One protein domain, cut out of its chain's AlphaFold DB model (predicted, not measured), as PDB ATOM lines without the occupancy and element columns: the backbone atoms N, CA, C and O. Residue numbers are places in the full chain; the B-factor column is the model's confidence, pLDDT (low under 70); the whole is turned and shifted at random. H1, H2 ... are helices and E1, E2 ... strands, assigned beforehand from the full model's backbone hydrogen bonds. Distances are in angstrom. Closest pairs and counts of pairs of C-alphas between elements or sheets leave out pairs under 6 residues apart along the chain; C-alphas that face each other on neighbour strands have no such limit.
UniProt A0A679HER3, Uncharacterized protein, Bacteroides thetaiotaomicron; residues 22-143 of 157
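What this domain is: This is residues 22 to 143 of the 157 residues of an uncharacterized protein of Bacteroides thetaiotaomicron (UniProt A0A679HER3). A closed barrel of six antiparallel strands, E3 to E8, has the long helix H1 lying across one end of it, outside the barrel. The small hairpin E1 and E2 packs beside E8 with E1, and the short helix H2 lies toward the other end, near E5. The printed part has 122 residues, with two named helices and eight named strands in the order E1, E2, H1, E3, E4, E5, H2, E6, E7, E8; the class is mixed, helices and strands. It is compact, with a radius of gyration of the C-alphas of 13.8 A, and rounded, spanning 34 by 30 by 29 A.

How they stand to each other: Round the barrel run E3, residues 62 to 67, E4, 81 to 91, E5, 96 to 102, E6, 118 to 122, E7, 127 to 131, and E8, 138 to 143, and back to E3. E3, E4, E5 and then E6, E7, E8 form two meanders, each strand the antiparallel neighbour of the one before. E4 bends by 75 degrees at residue 87. Pairs within hydrogen-bond range are N 66 and O 81, 2.8 A, in the hairpin E3 and E4; N 91 and O 96, 2.8 A, in the hairpin E4 and E5; N 99 and O 119, 2.9 A, between E5 and E6; N 120 and O 129, 2.8 A, in the hairpin E6 and E7; and N 141 and O 128, 2.8 A, in the hairpin E7 and E8. N 65 and O 143, 2.8 A, close the ring between E8 and E3. H1, residues 41 to 57, is on the barrel at a height over the sheet of 8.6 A, over E4 and E7, and runs across the strands, at 77 degrees to E4 on the local plane. The closest C-alphas of H1 and E4 are those of Leu 56 and Gly 87, 6.2 A apart. Every O i to N i+4 pair in H1 is within hydrogen-bond range. H2, residues 109 to 112, is too short for such a pair, and its one O i to N i+3 pair is not within range. H2 is only just on the barrel, with 5 pairs of C-alphas within 10 A. E1, residues 27 to 30, and E2, residues 33 to 36, are an antiparallel hairpin, with N 28 and O 35 at 2.8 A. The closest C-alphas of E1 and E8 are those of Val 27 and Thr 142, 5.1 A apart.

Where its parts are: From first to last C-alpha, E4 measures 25.1 A, H1 24.1 A, E5 19.9 A, E3 16.7 A and E8 15.6 A. E1 begins at C-alpha 27, (46.157, 111.610, 195.146). H1 begins at C-alpha 41, (47.163, 104.175, 199.091), and E8 ends at C-alpha 143, (52.501, 112.085, 191.361).

The domain as a whole: The two C-alphas farthest apart are those of Asn 39 and Asn 108, 40.3 A. The printed part has no cut. The link from E3 to E4, residues 68 to 80, is long. The mean pLDDT of the printed part is 91.3; residues 30 to 31 and 70 to 77 are under 70.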
ATOM      1  N   ASN A  22      54.005 106.508 182.988       90.62
ATOM      2  CA  ASN A  22      54.693 105.814 184.075       90.62
ATOM      3  C   ASN A  22      54.750 106.727 185.300       90.62
ATOM      4  O   ASN A  22      55.709 107.485 185.481       90.62
ATOM      5  N   VAL A  23      53.707 106.672 186.124       92.75
ATOM      6  CA  VAL A  23      53.596 107.457 187.355       92.75
ATOM      7  C   VAL A  23      53.184 106.615 188.553       92.75
ATOM      8  O   VAL A  23      52.316 105.746 188.476       92.75
ATOM      9  N   PHE A  24      53.750 106.956 189.703       95.19
ATOM     10  CA  PHE A  24      53.124 106.649 190.981       95.19
ATOM     11  C   PHE A  24      52.146 107.779 191.299       95.19
ATOM     12  O   PHE A  24      52.572 108.836 191.763       95.19
ATOM     13  N   LYS A  25      50.858 107.589 190.987       94.44
ATOM     14  CA  LYS A  25      49.794 108.526 191.381       94.44
ATOM     15  C   LYS A  25      49.518 108.348 192.877       94.44
ATOM     16  O   LYS A  25      49.420 107.220 193.355       94.44
ATOM     17  N   LEU A  26      49.441 109.450 193.617       94.38
ATOM     18  CA  LEU A  26      49.307 109.453 195.079       94.38
ATOM     19  C   LEU A  26      47.960 109.990 195.540       94.38
ATOM     20  O   LEU A  26      47.385 109.486 196.506       94.38
ATOM     21  N   VAL A  27      47.442 110.990 194.833       90.56
ATOM     22  CA  VAL A  27      46.157 111.610 195.146       90.56
ATOM     23  C   VAL A  27      45.309 111.747 193.890       90.56
ATOM     24  O   VAL A  27      45.833 111.776 192.775       90.56
ATOM     25  N   ASP A  28      44.000 111.822 194.084       85.38
ATOM     26  CA  ASP A  28      43.036 112.257 193.089       85.38
ATOM     27  C   ASP A  28      42.427 113.586 193.512       85.38
ATOM     28  O   ASP A  28      42.274 113.848 194.706       85.38
ATOM     29  N   SER A  29      42.063 114.408 192.539       76.50
ATOM     30  CA  SER A  29      41.395 115.687 192.764       76.50
ATOM     31  C   SER A  29      39.943 115.579 192.315       76.50
ATOM     32  O   SER A  29      39.664 115.456 191.121       76.50
ATOM     33  N   ALA A  30      39.005 115.638 193.255       69.06
ATOM     34  CA  ALA A  30      37.579 115.638 192.948       69.06
ATOM     35  C   ALA A  30      36.844 116.615 193.864       69.06
ATOM     36  O   ALA A  30      37.013 116.577 195.080       69.06
ATOM     37  N   ASN A  31      36.004 117.477 193.281       67.44
ATOM     38  CA  ASN A  31      35.161 118.430 194.015       67.44
ATOM     39  C   ASN A  31      35.941 119.322 195.009       67.44
ATOM     40  O   ASN A  31      35.469 119.566 196.117       67.44
ATOM     41  N   GLY A  32      37.142 119.774 194.631       70.25
ATOM     42  CA  GLY A  32      37.995 120.615 195.484       70.25
ATOM     43  C   GLY A  32      38.659 119.876 196.653       70.25
ATOM     44  O   GLY A  32      39.070 120.499 197.629       70.25
ATOM     45  N   LEU A  33      38.743 118.541 196.593       78.19
ATOM     46  CA  LEU A  33      39.392 117.713 197.609       78.19
ATOM     47  C   LEU A  33      40.457 116.811 196.986       78.19
ATOM     48  O   LEU A  33      40.209 116.162 195.968       78.19
ATOM     49  N   LEU A  34      41.609 116.712 197.660       83.94
ATOM     50  CA  LEU A  34      42.650 115.731 197.349       83.94
ATOM     51  C   LEU A  34      42.469 114.464 198.184       83.94
ATOM     52  O   LEU A  34      42.872 114.402 199.353       83.94
ATOM     53  N   THR A  35      41.929 113.418 197.574       89.00
ATOM     54  CA  THR A  35      41.773 112.101 198.202       89.00
ATOM     55  C   THR A  35      42.925 111.190 197.816       89.00
ATOM     56  O   THR A  35      43.581 111.395 196.804       89.00
ATOM     57  N   ASN A  36      43.240 110.203 198.646       92.56
ATOM     58  CA  ASN A  36      44.304 109.265 198.312       92.56
ATOM     59  C   ASN A  36      43.882 108.358 197.150       92.56
ATOM     60  O   ASN A  36      42.752 107.874 197.121       92.56
ATOM     61  N   TRP A  37      44.789 108.139 196.200       92.12
ATOM     62  CA  TRP A  37      44.484 107.400 194.979       92.12
ATOM     63  C   TRP A  37      44.596 105.881 195.165       92.12
ATOM     64  O   TRP A  37      45.519 105.386 195.816       92.12
ATOM     65  N   GLY A  38      43.697 105.150 194.499       90.75
ATOM     66  CA  GLY A  38      43.718 103.693 194.385       90.75
ATOM     67  C   GLY A  38      43.149 102.947 195.596       90.75
ATOM     68  O   GLY A  38      42.769 103.536 196.603       90.75
ATOM     69  N   ASN A  39      43.097 101.616 195.480       93.06
ATOM     70  CA  ASN A  39      42.560 100.733 196.526       93.06
ATOM     71  C   ASN A  39      43.556 100.472 197.669       93.06
ATOM     72  O   ASN A  39      43.141 100.058 198.749       93.06
ATOM     73  N   ASP A  40      44.851 100.714 197.439       94.88
ATOM     74  CA  ASP A  40      45.906 100.604 198.451       94.88
ATOM     75  C   ASP A  40      46.822 101.842 198.434       94.88
ATOM     76  O   ASP A  40      47.940 101.816 197.902       94.88
ATOM     77  N   PRO A  41      46.356 102.970 199.000       94.88
ATOM     78  CA  PRO A  41      47.163 104.175 199.091       94.88
ATOM     79  C   PRO A  41      48.499 103.983 199.801       94.88
ATOM     80  O   PRO A  41      49.501 104.560 199.385       94.88
ATOM     81  N   ALA A  42      48.541 103.178 200.865       95.75
ATOM     82  CA  ALA A  42      49.761 102.983 201.639       95.75
ATOM     83  C   ALA A  42      50.865 102.364 200.769       95.75
ATOM     84  O   ALA A  42      52.006 102.835 200.790       95.75
ATOM     85  N   GLN A  43      50.515 101.374 199.944       95.88
ATOM     86  CA  GLN A  43      51.444 100.781 198.989       95.88
ATOM     87  C   GLN A  43      51.849 101.765 197.879       95.88
ATOM     88  O   GLN A  43      53.020 101.791 197.497       95.88
ATOM     89  N   ASN A  44      50.941 102.631 197.415       96.06
ATOM     90  CA  ASN A  44      51.266 103.675 196.433       96.06
ATOM     91  C   ASN A  44      52.318 104.660 196.966       96.06
ATOM     92  O   ASN A  44      53.320 104.921 196.293       96.06
ATOM     93  N   TYR A  45      52.142 105.156 198.196       97.19
ATOM     94  CA  TYR A  45      53.125 106.028 198.843       97.19
ATOM     95  C   TYR A  45      54.450 105.310 199.094       97.19
ATOM     96  O   TYR A  45      55.504 105.880 198.819       97.19
ATOM     97  N   LYS A  46      54.415 104.053 199.553       96.69
ATOM     98  CA  LYS A  46      55.623 103.240 199.734       96.69
ATOM     99  C   LYS A  46      56.418 103.128 198.431       96.69
ATOM    100  O   LYS A  46      57.601 103.457 198.420       96.69
ATOM    101  N   ASN A  47      55.768 102.752 197.330       97.25
ATOM    102  CA  ASN A  47      56.412 102.623 196.021       97.25
ATOM    103  C   ASN A  47      56.992 103.959 195.526       97.25
ATOM    104  O   ASN A  47      58.104 104.009 194.998       97.25
ATOM    105  N   ALA A  48      56.260 105.060 195.720       97.50
ATOM    106  CA  ALA A  48      56.716 106.393 195.341       97.50
ATOM    107  C   ALA A  48      57.949 106.840 196.144       97.50
ATOM    108  O   ALA A  48      58.908 107.351 195.564       97.50
ATOM    109  N   ILE A  49      57.951 106.609 197.458       98.00
ATOM    110  CA  ILE A  49      59.070 106.915 198.362       98.00
ATOM    111  C   ILE A  49      60.293 106.074 198.004       98.00
ATOM    112  O   ILE A  49      61.377 106.624 197.820       98.00
ATOM    113  N   GLU A  50      60.119 104.764 197.816       97.69
ATOM    114  CA  GLU A  50      61.189 103.865 197.373       97.69
ATOM    115  C   GLU A  50      61.767 104.310 196.024       97.69
ATOM    116  O   GLU A  50      62.982 104.273 195.814       97.69
ATOM    117  N   CYS A  51      60.920 104.798 195.114       97.56
ATOM    118  CA  CYS A  51      61.368 105.354 193.846       97.56
ATOM    119  C   CYS A  51      62.206 106.624 194.033       97.56
ATOM    120  O   CYS A  51      63.290 106.711 193.448       97.56
ATOM    121  N   ILE A  52      61.744 107.595 194.828       97.94
ATOM    122  CA  ILE A  52      62.508 108.819 195.121       97.94
ATOM    123  C   ILE A  52      63.856 108.448 195.745       97.94
ATOM    124  O   ILE A  52      64.903 108.881 195.264       97.94
ATOM    125  N   ASP A  53      63.852 107.584 196.756       98.06
ATOM    126  CA  ASP A  53      65.055 107.143 197.451       98.06
ATOM    127  C   ASP A  53      66.038 106.429 196.519       98.06
ATOM    128  O   ASP A  53      67.233 106.724 196.546       98.06
ATOM    129  N   LYS A  54      65.556 105.536 195.644       96.69
ATOM    130  CA  LYS A  54      66.379 104.880 194.617       96.69
ATOM    131  C   LYS A  54      67.077 105.907 193.723       96.69
ATOM    132  O   LYS A  54      68.268 105.762 193.445       96.69
ATOM    133  N   HIS A  55      66.359 106.941 193.288       95.31
ATOM    134  CA  HIS A  55      66.922 107.998 192.448       95.31
ATOM    135  C   HIS A  55      67.991 108.793 193.203       95.31
ATOM    136  O   HIS A  55      69.120 108.916 192.722       95.31
ATOM    137  N   LEU A  56      67.683 109.246 194.418       96.12
ATOM    138  CA  LEU A  56      68.612 110.027 195.232       96.12
ATOM    139  C   LEU A  56      69.868 109.232 195.614       96.12
ATOM    140  O   LEU A  56      70.975 109.764 195.530       96.12
ATOM    141  N   ASN A  57      69.736 107.945 195.948       96.38
ATOM    142  CA  ASN A  57      70.872 107.056 196.222       96.38
ATOM    143  C   ASN A  57      71.773 106.871 194.992       96.38
ATOM    144  O   ASN A  57      72.991 106.762 195.123       96.38
ATOM    145  N   ALA A  58      71.194 106.902 193.790       93.88
ATOM    146  CA  ALA A  58      71.924 106.896 192.526       93.88
ATOM    147  C   ALA A  58      72.442 108.290 192.111       93.88
ATOM    148  O   ALA A  58      72.863 108.463 190.967       93.88
ATOM    149  N   LYS A  59      72.405 109.285 193.014       92.19
ATOM    150  CA  LYS A  59      72.779 110.690 192.764       92.19
ATOM    151  C   LYS A  59      72.009 111.306 191.589       92.19
ATOM    152  O   LYS A  59      72.556 112.088 190.813       92.19
ATOM    153  N   ARG A  60      70.734 110.936 191.452       90.94
ATOM    154  CA  ARG A  60      69.835 111.375 190.383       90.94
ATOM    155  C   ARG A  60      68.656 112.133 190.973       90.94
ATOM    156  O   ARG A  60      68.004 111.657 191.895       90.94
ATOM    157  N   VAL A  61      68.369 113.300 190.411       93.06
ATOM    158  CA  VAL A  61      67.197 114.095 190.790       93.06
ATOM    159  C   VAL A  61      65.936 113.536 190.123       93.06
ATOM    160  O   VAL A  61      66.018 112.950 189.040       93.06
ATOM    161  N   ILE A  62      64.771 113.719 190.740       94.50
ATOM    162  CA  ILE A  62      63.501 113.136 190.276       94.50
ATOM    163  C   ILE A  62      62.403 114.195 190.163       94.50
ATOM    164  O   ILE A  62      62.354 115.141 190.946       94.50
ATOM    165  N   ILE A  63      61.543 114.051 189.153       93.44
ATOM    166  CA  ILE A  63      60.433 114.973 188.888       93.44
ATOM    167  C   ILE A  63      59.198 114.498 189.646       93.44
ATOM    168  O   ILE A  63      58.819 113.326 189.562       93.44
ATOM    169  N   VAL A  64      58.550 115.424 190.346       95.50
ATOM    170  CA  VAL A  64      57.303 115.163 191.069       95.50
ATOM    171  C   VAL A  64      56.276 116.240 190.738       95.50
ATOM    172  O   VAL A  64      56.625 117.411 190.571       95.50
ATOM    173  N   GLY A  65      55.027 115.819 190.577       94.12
ATOM    174  CA  GLY A  65      53.879 116.704 190.445       94.12
ATOM    175  C   GLY A  65      53.369 117.106 191.822       94.12
ATOM    176  O   GLY A  65      53.383 116.289 192.745       94.12
ATOM    177  N   VAL A  66      52.949 118.357 191.952       94.38
ATOM    178  CA  VAL A  66      52.363 118.911 193.170       94.38
ATOM    179  C   VAL A  66      51.094 119.689 192.849       94.38
ATOM    180  O   VAL A  66      50.983 120.312 191.791       94.38
ATOM    181  N   ASP A  67      50.176 119.655 193.799       92.25
ATOM    182  CA  ASP A  67      49.025 120.544 193.908       92.25
ATOM    183  C   ASP A  67      49.363 121.655 194.903       92.25
ATOM    184  O   ASP A  67      50.061 121.410 195.899       92.25
ATOM    185  N   TYR A  68      48.920 122.875 194.608       87.25
ATOM    186  CA  TYR A  68      49.052 124.011 195.523       87.25
ATOM    187  C   TYR A  68      47.797 124.865 195.636       87.25
ATOM    188  O   TYR A  68      47.790 125.825 196.413       87.25
ATOM    189  N   ASP A  69      46.786 124.562 194.831       78.38
ATOM    190  CA  ASP A  69      45.542 125.294 194.748       78.38
ATOM    191  C   ASP A  69      44.424 124.268 194.566       78.38
ATOM    192  O   ASP A  69      44.252 123.714 193.486       78.38
ATOM    193  N   LEU A  70      43.644 124.020 195.623       69.31
ATOM    194  CA  LEU A  70      42.500 123.089 195.615       69.31
ATOM    195  C   LEU A  70      41.338 123.571 194.716       69.31
ATOM    196  O   LEU A  70      40.186 123.167 194.904       69.31
ATOM    197  N   ASP A  71      41.609 124.487 193.793       62.19
ATOM    198  CA  ASP A  71      40.629 125.294 193.099       62.19
ATOM    199  C   ASP A  71      39.721 124.445 192.199       62.19
ATOM    200  O   ASP A  71      40.094 123.414 191.638       62.19
ATOM    201  N   LEU A  72      38.478 124.911 192.073       52.59
ATOM    202  CA  LEU A  72      37.284 124.213 191.565       52.59
ATOM    203  C   LEU A  72      37.348 123.703 190.104       52.59
ATOM    204  O   LEU A  72      36.350 123.185 189.606       52.59
ATOM    205  N   ASN A  73      38.496 123.813 189.432       54.94
ATOM    206  CA  ASN A  73      38.781 123.247 188.110       54.94
ATOM    207  C   ASN A  73      40.107 122.472 188.139       54.94
ATOM    208  O   ASN A  73      41.068 122.890 187.487       54.94
ATOM    209  N   PRO A  74      40.188 121.367 188.898       59.94
ATOM    210  CA  PRO A  74      41.424 120.617 188.989       59.94
ATOM    211  C   PRO A  74      41.857 120.142 187.599       59.94
ATOM    212  O   PRO A  74      41.030 119.701 186.790       59.94
ATOM    213  N   ASN A  75      43.165 120.198 187.323       62.34
ATOM    214  CA  ASN A  75      43.714 119.439 186.201       62.34
ATOM    215  C   ASN A  75      43.292 117.973 186.365       62.34
ATOM    216  O   ASN A  75      43.195 117.474 187.482       62.34
ATOM    217  N   ILE A  76      43.033 117.270 185.262       60.59
ATOM    218  CA  ILE A  76      42.443 115.918 185.307       60.59
ATOM    219  C   ILE A  76      43.288 114.907 186.111       60.59
ATOM    220  O   ILE A  76      42.782 113.878 186.550       60.59
ATOM    221  N   ASP A  77      44.578 115.202 186.308       67.38
ATOM    222  CA  ASP A  77      45.533 114.419 187.092       67.38
ATOM    223  C   ASP A  77      45.876 115.031 188.468       67.38
ATOM    224  O   ASP A  77      46.814 114.572 189.125       67.38
ATOM    225  N   GLY A  78      45.151 116.072 188.887       75.12
ATOM    226  CA  GLY A  78      45.319 116.795 190.149       75.12
ATOM    227  C   GLY A  78      46.642 117.541 190.289       75.12
ATOM    228  O   GLY A  78      47.042 117.845 191.400       75.12
ATOM    229  N   THR A  79      47.390 117.762 189.204       85.62
ATOM    230  CA  THR A  79      48.733 118.355 189.271       85.62
ATOM    231  C   THR A  79      48.764 119.758 188.690       85.62
ATOM    232  O   THR A  79      48.594 119.933 187.485       85.62
ATOM    233  N   ASP A  80      49.089 120.753 189.510       86.94
ATOM    234  CA  ASP A  80      49.204 122.151 189.073       86.94
ATOM    235  C   ASP A  80      50.611 122.498 188.599       86.94
ATOM    236  O   ASP A  80      50.816 123.293 187.677       86.94
ATOM    237  N   HIS A  81      51.608 121.900 189.247       92.00
ATOM    238  CA  HIS A  81      53.010 122.241 189.064       92.00
ATOM    239  C   HIS A  81      53.901 121.011 189.141       92.00
ATOM    240  O   HIS A  81      53.552 119.984 189.715       92.00
ATOM    241  N   PHE A  82      55.084 121.121 188.547       92.62
ATOM    242  CA  PHE A  82      56.126 120.113 188.668       92.62
ATOM    243  C   PHE A  82      57.346 120.743 189.302       92.62
ATOM    244  O   PHE A  82      57.799 121.779 188.828       92.62
ATOM    245  N   ILE A  83      57.909 120.064 190.291       95.38
ATOM    246  CA  ILE A  83      59.162 120.430 190.953       95.38
ATOM    247  C   ILE A  83      60.197 119.317 190.753       95.38
ATOM    248  O   ILE A  83      59.894 118.228 190.248       95.38
ATOM    249  N   VAL A  84      61.438 119.586 191.155       95.06
ATOM    250  CA  VAL A  84      62.534 118.612 191.089       95.06
ATOM    251  C   VAL A  84      63.022 118.312 192.492       95.06
ATOM    252  O   VAL A  84      63.611 119.178 193.131       95.06
ATOM    253  N   VAL A  85      62.830 117.084 192.963       97.62
ATOM    254  CA  VAL A  85      63.418 116.619 194.223       97.62
ATOM    255  C   VAL A  85      64.903 116.350 193.998       97.62
ATOM    256  O   VAL A  85      65.287 115.571 193.121       97.62
ATOM    257  N   THR A  86      65.740 117.016 194.792       96.06
ATOM    258  CA  THR A  86      67.197 117.071 194.608       96.06
ATOM    259  C   THR A  86      67.985 116.379 195.708       96.06
ATOM    260  O   THR A  86      69.174 116.117 195.536       96.06
ATOM    261  N   GLY A  87      67.360 116.093 196.844       97.44
ATOM    262  CA  GLY A  87      68.050 115.514 197.984       97.44
ATOM    263  C   GLY A  87      67.106 115.148 199.114       97.44
ATOM    264  O   GLY A  87      65.886 115.248 198.994       97.44
ATOM    265  N   ARG A  88      67.702 114.717 200.222       97.25
ATOM    266  CA  ARG A  88      67.001 114.394 201.461       97.25
ATOM    267  C   ARG A  88      67.852 114.740 202.671       97.25
ATOM    268  O   ARG A  88      69.079 114.763 202.578       97.25
ATOM    269  N   GLY A  89      67.197 114.989 203.791       97.44
ATOM    270  CA  GLY A  89      67.833 115.297 205.063       97.44
ATOM    271  C   GLY A  89      66.974 114.845 206.233       97.44
ATOM    272  O   GLY A  89      65.899 114.276 206.049       97.44
ATOM    273  N   TYR A  90      67.465 115.097 207.440       97.56
ATOM    274  CA  TYR A  90      66.742 114.829 208.676       97.56
ATOM    275  C   TYR A  90      66.524 116.133 209.435       97.56
ATOM    276  O   TYR A  90      67.457 116.915 209.631       97.56
ATOM    277  N   ASP A  91      65.279 116.398 209.811       96.94
ATOM    278  CA  ASP A  91      64.894 117.540 210.624       96.94
ATOM    279  C   ASP A  91      64.923 117.111 212.088       96.94
ATOM    280  O   ASP A  91      64.027 116.415 212.563       96.94
ATOM    281  N   THR A  92      65.969 117.512 212.810       97.25
ATOM    282  CA  THR A  92      66.155 117.139 214.217       97.25
ATOM    283  C   THR A  92      65.077 117.717 215.129       97.25
ATOM    284  O   THR A  92      64.760 117.099 216.140       97.25
ATOM    285  N   SER A  93      64.481 118.858 214.767       96.00
ATOM    286  CA  SER A  93      63.417 119.491 215.553       96.00
ATOM    287  C   SER A  93      62.089 118.740 215.441       96.00
ATOM    288  O   SER A  93      61.346 118.652 216.415       96.00
ATOM    289  N   ARG A  94      61.820 118.155 214.268       94.56
ATOM    290  CA  ARG A  94      60.612 117.359 213.985       94.56
ATOM    291  C   ARG A  94      60.814 115.856 214.159       94.56
ATOM    292  O   ARG A  94      59.847 115.110 214.091       94.56
ATOM    293  N   GLN A  95      62.059 115.424 214.341       96.31
ATOM    294  CA  GLN A  95      62.471 114.022 214.318       96.31
ATOM    295  C   GLN A  95      61.992 113.275 213.059       96.31
ATOM    296  O   GLN A  95      61.524 112.141 213.123       96.31
ATOM    297  N   GLN A  96      62.086 113.928 211.897       96.38
ATOM    298  CA  GLN A  96      61.498 113.427 210.653       96.38
ATOM    299  C   GLN A  96      62.430 113.648 209.459       96.38
ATOM    300  O   GLN A  96      63.056 114.702 209.322       96.38
ATOM    301  N   TYR A  97      62.499 112.663 208.564       97.69
ATOM    302  CA  TYR A  97      63.163 112.828 207.272       97.69
ATOM    303  C   TYR A  97      62.349 113.730 206.340       97.69
ATOM    304  O   TYR A  97      61.118 113.734 206.369       97.69
ATOM    305  N   TYR A  98      63.049 114.469 205.485       98.50
ATOM    306  CA  TYR A  98      62.451 115.314 204.457       98.50
ATOM    307  C   TYR A  98      63.196 115.194 203.135       98.50
ATOM    308  O   TYR A  98      64.382 114.857 203.099       98.50
ATOM    309  N   TYR A  99      62.514 115.555 202.055       98.75
ATOM    310  CA  TYR A  99      63.096 115.750 200.734       98.75
ATOM    311  C   TYR A  99      63.295 117.234 200.457       98.75
ATOM    312  O   TYR A  99      62.402 118.029 200.739       98.75
ATOM    313  N   THR A 100      64.439 117.613 199.891       98.31
ATOM    314  CA  THR A 100      64.667 118.970 199.370       98.31
ATOM    315  C   THR A 100      64.300 119.032 197.898       98.31
ATOM    316  O   THR A 100      64.494 118.055 197.166       98.31
ATOM    317  N   PHE A 101      63.794 120.177 197.447       97.88
ATOM    318  CA  PHE A 101      63.434 120.358 196.046       97.88
ATOM    319  C   PHE A 101      63.797 121.734 195.494       97.88
ATOM    320  O   PHE A 101      63.867 122.728 196.215       97.88
ATOM    321  N   MET A 102      63.991 121.769 194.176       96.25
ATOM    322  CA  MET A 102      64.049 122.987 193.384       96.25
ATOM    323  C   MET A 102      62.672 123.302 192.811       96.25
ATOM    324  O   MET A 102      62.053 122.465 192.147       96.25
ATOM    325  N   ASP A 103      62.232 124.533 193.035       95.44
ATOM    326  CA  ASP A 103      60.983 125.075 192.531       95.44
ATOM    327  C   ASP A 103      61.247 126.003 191.340       95.44
ATOM    328  O   ASP A 103      61.813 127.090 191.462       95.44
ATOM    329  N   ASN A 104      60.847 125.555 190.154       90.69
ATOM    330  CA  ASN A 104      61.060 126.260 188.892       90.69
ATOM    331  C   ASN A 104      59.894 127.186 188.503       90.69
ATOM    332  O   ASN A 104      59.784 127.544 187.325       90.69
ATOM    333  N   ALA A 105      59.006 127.540 189.436       90.62
ATOM    334  CA  ALA A 105      57.989 128.574 189.224       90.62
ATOM    335  C   ALA A 105      58.542 130.007 189.375       90.62
ATOM    336  O   ALA A 105      57.817 130.974 189.155       90.62
ATOM    337  N   THR A 106      59.828 130.161 189.702       90.81
ATOM    338  CA  THR A 106      60.513 131.452 189.836       90.81
ATOM    339  C   THR A 106      61.863 131.447 189.116       90.81
ATOM    340  O   THR A 106      62.484 130.399 188.935       90.81
ATOM    341  N   SER A 107      62.336 132.629 188.714       90.94
ATOM    342  CA  SER A 107      63.722 132.845 188.279       90.94
ATOM    343  C   SER A 107      64.653 133.262 189.423       90.94
ATOM    344  O   SER A 107      65.861 133.325 189.215       90.94
ATOM    345  N   ASN A 108      64.118 133.563 190.613       94.62
ATOM    346  CA  ASN A 108      64.913 133.884 191.795       94.62
ATOM    347  C   ASN A 108      65.466 132.598 192.428       94.62
ATOM    348  O   ASN A 108      64.708 131.792 192.974       94.62
ATOM    349  N   SER A 109      66.786 132.412 192.386       93.69
ATOM    350  CA  SER A 109      67.446 131.229 192.948       93.69
ATOM    351  C   SER A 109      67.262 131.095 194.457       93.69
ATOM    352  O   SER A 109      67.151 129.973 194.941       93.69
ATOM    353  N   ASP A 110      67.171 132.204 195.194       96.06
ATOM    354  CA  ASP A 110      67.053 132.184 196.660       96.06
ATOM    355  C   ASP A 110      65.687 131.679 197.132       96.06
ATOM    356  O   ASP A 110      65.532 131.245 198.280       96.06
ATOM    357  N   ASP A 111      64.695 131.742 196.245       96.56
ATOM    358  CA  ASP A 111      63.353 131.223 196.480       96.56
ATOM    359  C   ASP A 111      63.228 129.813 195.904       96.56
ATOM    360  O   ASP A 111      62.829 128.887 196.610       96.56
ATOM    361  N   GLY A 112      63.652 129.616 194.651       95.25
ATOM    362  CA  GLY A 112      63.563 128.326 193.969       95.25
ATOM    363  C   GLY A 112      64.443 127.234 194.584       95.25
ATOM    364  O   GLY A 112      64.058 126.070 194.575       95.25
ATOM    365  N   CYS A 113      65.595 127.588 195.158       95.44
ATOM    366  CA  CYS A 113      66.545 126.655 195.781       95.44
ATOM    367  C   CYS A 113      66.620 126.821 197.307       95.44
ATOM    368  O   CYS A 113      67.620 126.458 197.926       95.44
ATOM    369  N   SER A 114      65.595 127.417 197.919       97.50
ATOM    370  CA  SER A 114      65.615 127.722 199.344       97.50
ATOM    371  C   SER A 114      65.702 126.465 200.211       97.50
ATOM    372  O   SER A 114      65.031 125.469 199.956       97.50
ATOM    373  N   ASN A 115      66.431 126.545 201.327       95.50
ATOM    374  CA  ASN A 115      66.504 125.460 202.311       95.50
ATOM    375  C   ASN A 115      65.158 125.138 202.982       95.50
ATOM    376  O   ASN A 115      65.065 124.109 203.653       95.50
ATOM    377  N   ILE A 116      64.146 126.003 202.845       96.25
ATOM    378  CA  ILE A 116      62.793 125.757 203.360       96.25
ATOM    379  C   ILE A 116      61.931 124.930 202.401       96.25
ATOM    380  O   ILE A 116      60.892 124.435 202.826       96.25
ATOM    381  N   ASN A 117      62.367 124.760 201.145       98.12
ATOM    382  CA  ASN A 117      61.680 123.959 200.137       98.12
ATOM    383  C   ASN A 117      61.835 122.482 200.502       98.12
ATOM    384  O   ASN A 117      62.809 121.819 200.125       98.12
ATOM    385  N   ARG A 118      60.904 121.993 201.323       98.44
ATOM    386  CA  ARG A 118      60.956 120.665 201.929       98.44
ATOM    387  C   ARG A 118      59.617 119.963 201.835       98.44
ATOM    388  O   ARG A 118      58.593 120.559 202.146       98.44
ATOM    389  N   LEU A 119      59.654 118.683 201.487       98.69
ATOM    390  CA  LEU A 119      58.512 117.774 201.561       98.69
ATOM    391  C   LEU A 119      58.737 116.762 202.682       98.69
ATOM    392  O   LEU A 119      59.822 116.191 202.795       98.69
ATOM    393  N   TYR A 120      57.703 116.516 203.473       98.31
ATOM    394  CA  TYR A 120      57.677 115.563 204.573       98.31
ATOM    395  C   TYR A 120      56.600 114.518 204.289       98.31
ATOM    396  O   TYR A 120      55.487 114.861 203.890       98.31
ATOM    397  N   TYR A 121      56.926 113.242 204.498       97.50
ATOM    398  CA  TYR A 121      55.929 112.181 204.420       97.50
ATOM    399  C   TYR A 121      55.242 112.001 205.772       97.50
ATOM    400  O   TYR A 121      55.863 111.560 206.741       97.50
ATOM    401  N   LYS A 122      53.963 112.362 205.818       94.75
ATOM    402  CA  LYS A 122      53.055 112.221 206.952       94.75
ATOM    403  C   LYS A 122      52.331 110.886 206.851       94.75
ATOM    404  O   LYS A 122      51.413 110.709 206.049       94.75
ATOM    405  N   THR A 123      52.791 109.913 207.629       91.56
ATOM    406  CA  THR A 123      52.260 108.542 207.613       91.56
ATOM    407  C   THR A 123      50.845 108.451 208.175       91.56
ATOM    408  O   THR A 123      50.100 107.552 207.808       91.56
ATOM    409  N   GLU A 124      50.464 109.380 209.050       92.06
ATOM    410  CA  GLU A 124      49.174 109.418 209.737       92.06
ATOM    411  C   GLU A 124      47.989 109.680 208.800       92.06
ATOM    412  O   GLU A 124      46.898 109.169 209.036       92.06
ATOM    413  N   ASN A 125      48.197 110.447 207.728       90.00
ATOM    414  CA  ASN A 125      47.169 110.779 206.739       90.00
ATOM    415  C   ASN A 125      47.565 110.388 205.304       90.00
ATOM    416  O   ASN A 125      46.822 110.685 204.366       90.00
ATOM    417  N   LEU A 126      48.701 109.695 205.150       93.38
ATOM    418  CA  LEU A 126      49.302 109.314 203.874       93.38
ATOM    419  C   LEU A 126      49.390 110.521 202.939       93.38
ATOM    420  O   LEU A 126      48.703 110.579 201.923       93.38
ATOM    421  N   LYS A 127      50.206 111.511 203.307       94.44
ATOM    422  CA  LYS A 127      50.481 112.680 202.466       94.44
ATOM    423  C   LYS A 127      51.971 112.960 202.419       94.44
ATOM    424  O   LYS A 127      52.648 112.976 203.442       94.44
ATOM    425  N   LEU A 128      52.485 113.203 201.220       97.75
ATOM    426  CA  LEU A 128      53.821 113.751 201.021       97.75
ATOM    427  C   LEU A 128      53.653 115.228 200.684       97.75
ATOM    428  O   LEU A 128      53.136 115.559 199.623       97.75
ATOM    429  N   GLU A 129      54.027 116.108 201.605       97.19
ATOM    430  CA  GLU A 129      53.647 117.517 201.519       97.19
ATOM    431  C   GLU A 129      54.615 118.447 202.251       97.19
ATOM    432  O   GLU A 129      55.387 118.019 203.110       97.19
ATOM    433  N   GLY A 130      54.586 119.734 201.922       97.12
ATOM    434  CA  GLY A 130      55.369 120.731 202.638       97.12
ATOM    435  C   GLY A 130      55.450 122.085 201.944       97.12
ATOM    436  O   GLY A 130      54.762 122.349 200.964       97.12
ATOM    437  N   SER A 131      56.269 122.972 202.497       96.75
ATOM    438  CA  SER A 131      56.320 124.377 202.091       96.75
ATOM    439  C   SER A 131      57.318 124.625 200.961       96.75
ATOM    440  O   SER A 131      58.369 123.987 200.893       96.75
ATOM    441  N   THR A 132      57.022 125.625 200.131       96.69
ATOM    442  CA  THR A 132      57.977 126.288 199.233       96.69
ATOM    443  C   THR A 132      58.100 127.763 199.614       96.69
ATOM    444  O   THR A 132      57.138 128.392 200.061       96.69
ATOM    445  N   LYS A 133      59.282 128.350 199.418       96.81
ATOM    446  CA  LYS A 133      59.464 129.803 199.518       96.81
ATOM    447  C   LYS A 133      58.771 130.540 198.378       96.81
ATOM    448  O   LYS A 133      58.384 131.698 198.531       96.81
ATOM    449  N   VAL A 134      58.585 129.879 197.236       94.56
ATOM    450  CA  VAL A 134      57.947 130.481 196.066       94.56
ATOM    451  C   VAL A 134      56.488 130.793 196.382       94.56
ATOM    452  O   VAL A 134      55.675 129.900 196.613       94.56
ATOM    453  N   ALA A 135      56.174 132.091 196.415       91.75
ATOM    454  CA  ALA A 135      54.860 132.616 196.785       91.75
ATOM    455  C   ALA A 135      54.326 132.102 198.142       91.75
ATOM    456  O   ALA A 135      53.120 132.134 198.369       91.75
ATOM    457  N   ASN A 136      55.211 131.643 199.041       92.31
ATOM    458  CA  ASN A 136      54.862 131.050 200.340       92.31
ATOM    459  C   ASN A 136      53.779 129.955 200.255       92.31
ATOM    460  O   ASN A 136      52.891 129.884 201.104       92.31
ATOM    461  N   ARG A 137      53.827 129.121 199.210       93.12
ATOM    462  CA  ARG A 137      52.835 128.063 198.977       93.12
ATOM    463  C   ARG A 137      53.105 126.806 199.803       93.12
ATOM    464  O   ARG A 137      54.221 126.555 200.269       93.12
ATOM    465  N   TYR A 138      52.060 125.996 199.939       94.56
ATOM    466  CA  TYR A 138      52.114 124.656 200.506       94.56
ATOM    467  C   TYR A 138      51.737 123.646 199.430       94.56
ATOM    468  O   TYR A 138      50.761 123.850 198.717       94.56
ATOM    469  N   TYR A 139      52.539 122.598 199.292       95.81
ATOM    470  CA  TYR A 139      52.442 121.616 198.224       95.81
ATOM    471  C   TYR A 139      52.045 120.258 198.773       95.81
ATOM    472  O   TYR A 139      52.659 119.784 199.729       95.81
ATOM    473  N   THR A 140      51.098 119.598 198.111       95.50
ATOM    474  CA  THR A 140      50.833 118.164 198.269       95.50
ATOM    475  C   THR A 140      51.298 117.446 197.009       95.50
ATOM    476  O   THR A 140      50.912 117.806 195.902       95.50
ATOM    477  N   VAL A 141      52.150 116.428 197.152       96.38
ATOM    478  CA  VAL A 141      52.632 115.639 196.014       96.38
ATOM    479  C   VAL A 141      51.504 114.776 195.478       96.38
ATOM    480  O   VAL A 141      50.911 113.974 196.197       96.38
ATOM    481  N   THR A 142      51.259 114.913 194.184       94.62
ATOM    482  CA  THR A 142      50.173 114.234 193.482       94.62
ATOM    483  C   THR A 142      50.664 113.041 192.683       94.62
ATOM    484  O   THR A 142      49.970 112.029 192.570       94.62
ATOM    485  N   GLN A 143      51.885 113.133 192.158       94.44
ATOM    486  CA  GLN A 143      52.501 112.085 191.361       94.44
ATOM    487  C   GLN A 143      54.028 112.109 191.451       94.44
ATOM    488  O   GLN A 143      54.654 113.169 191.486       94.44
TER     489      GLN A 143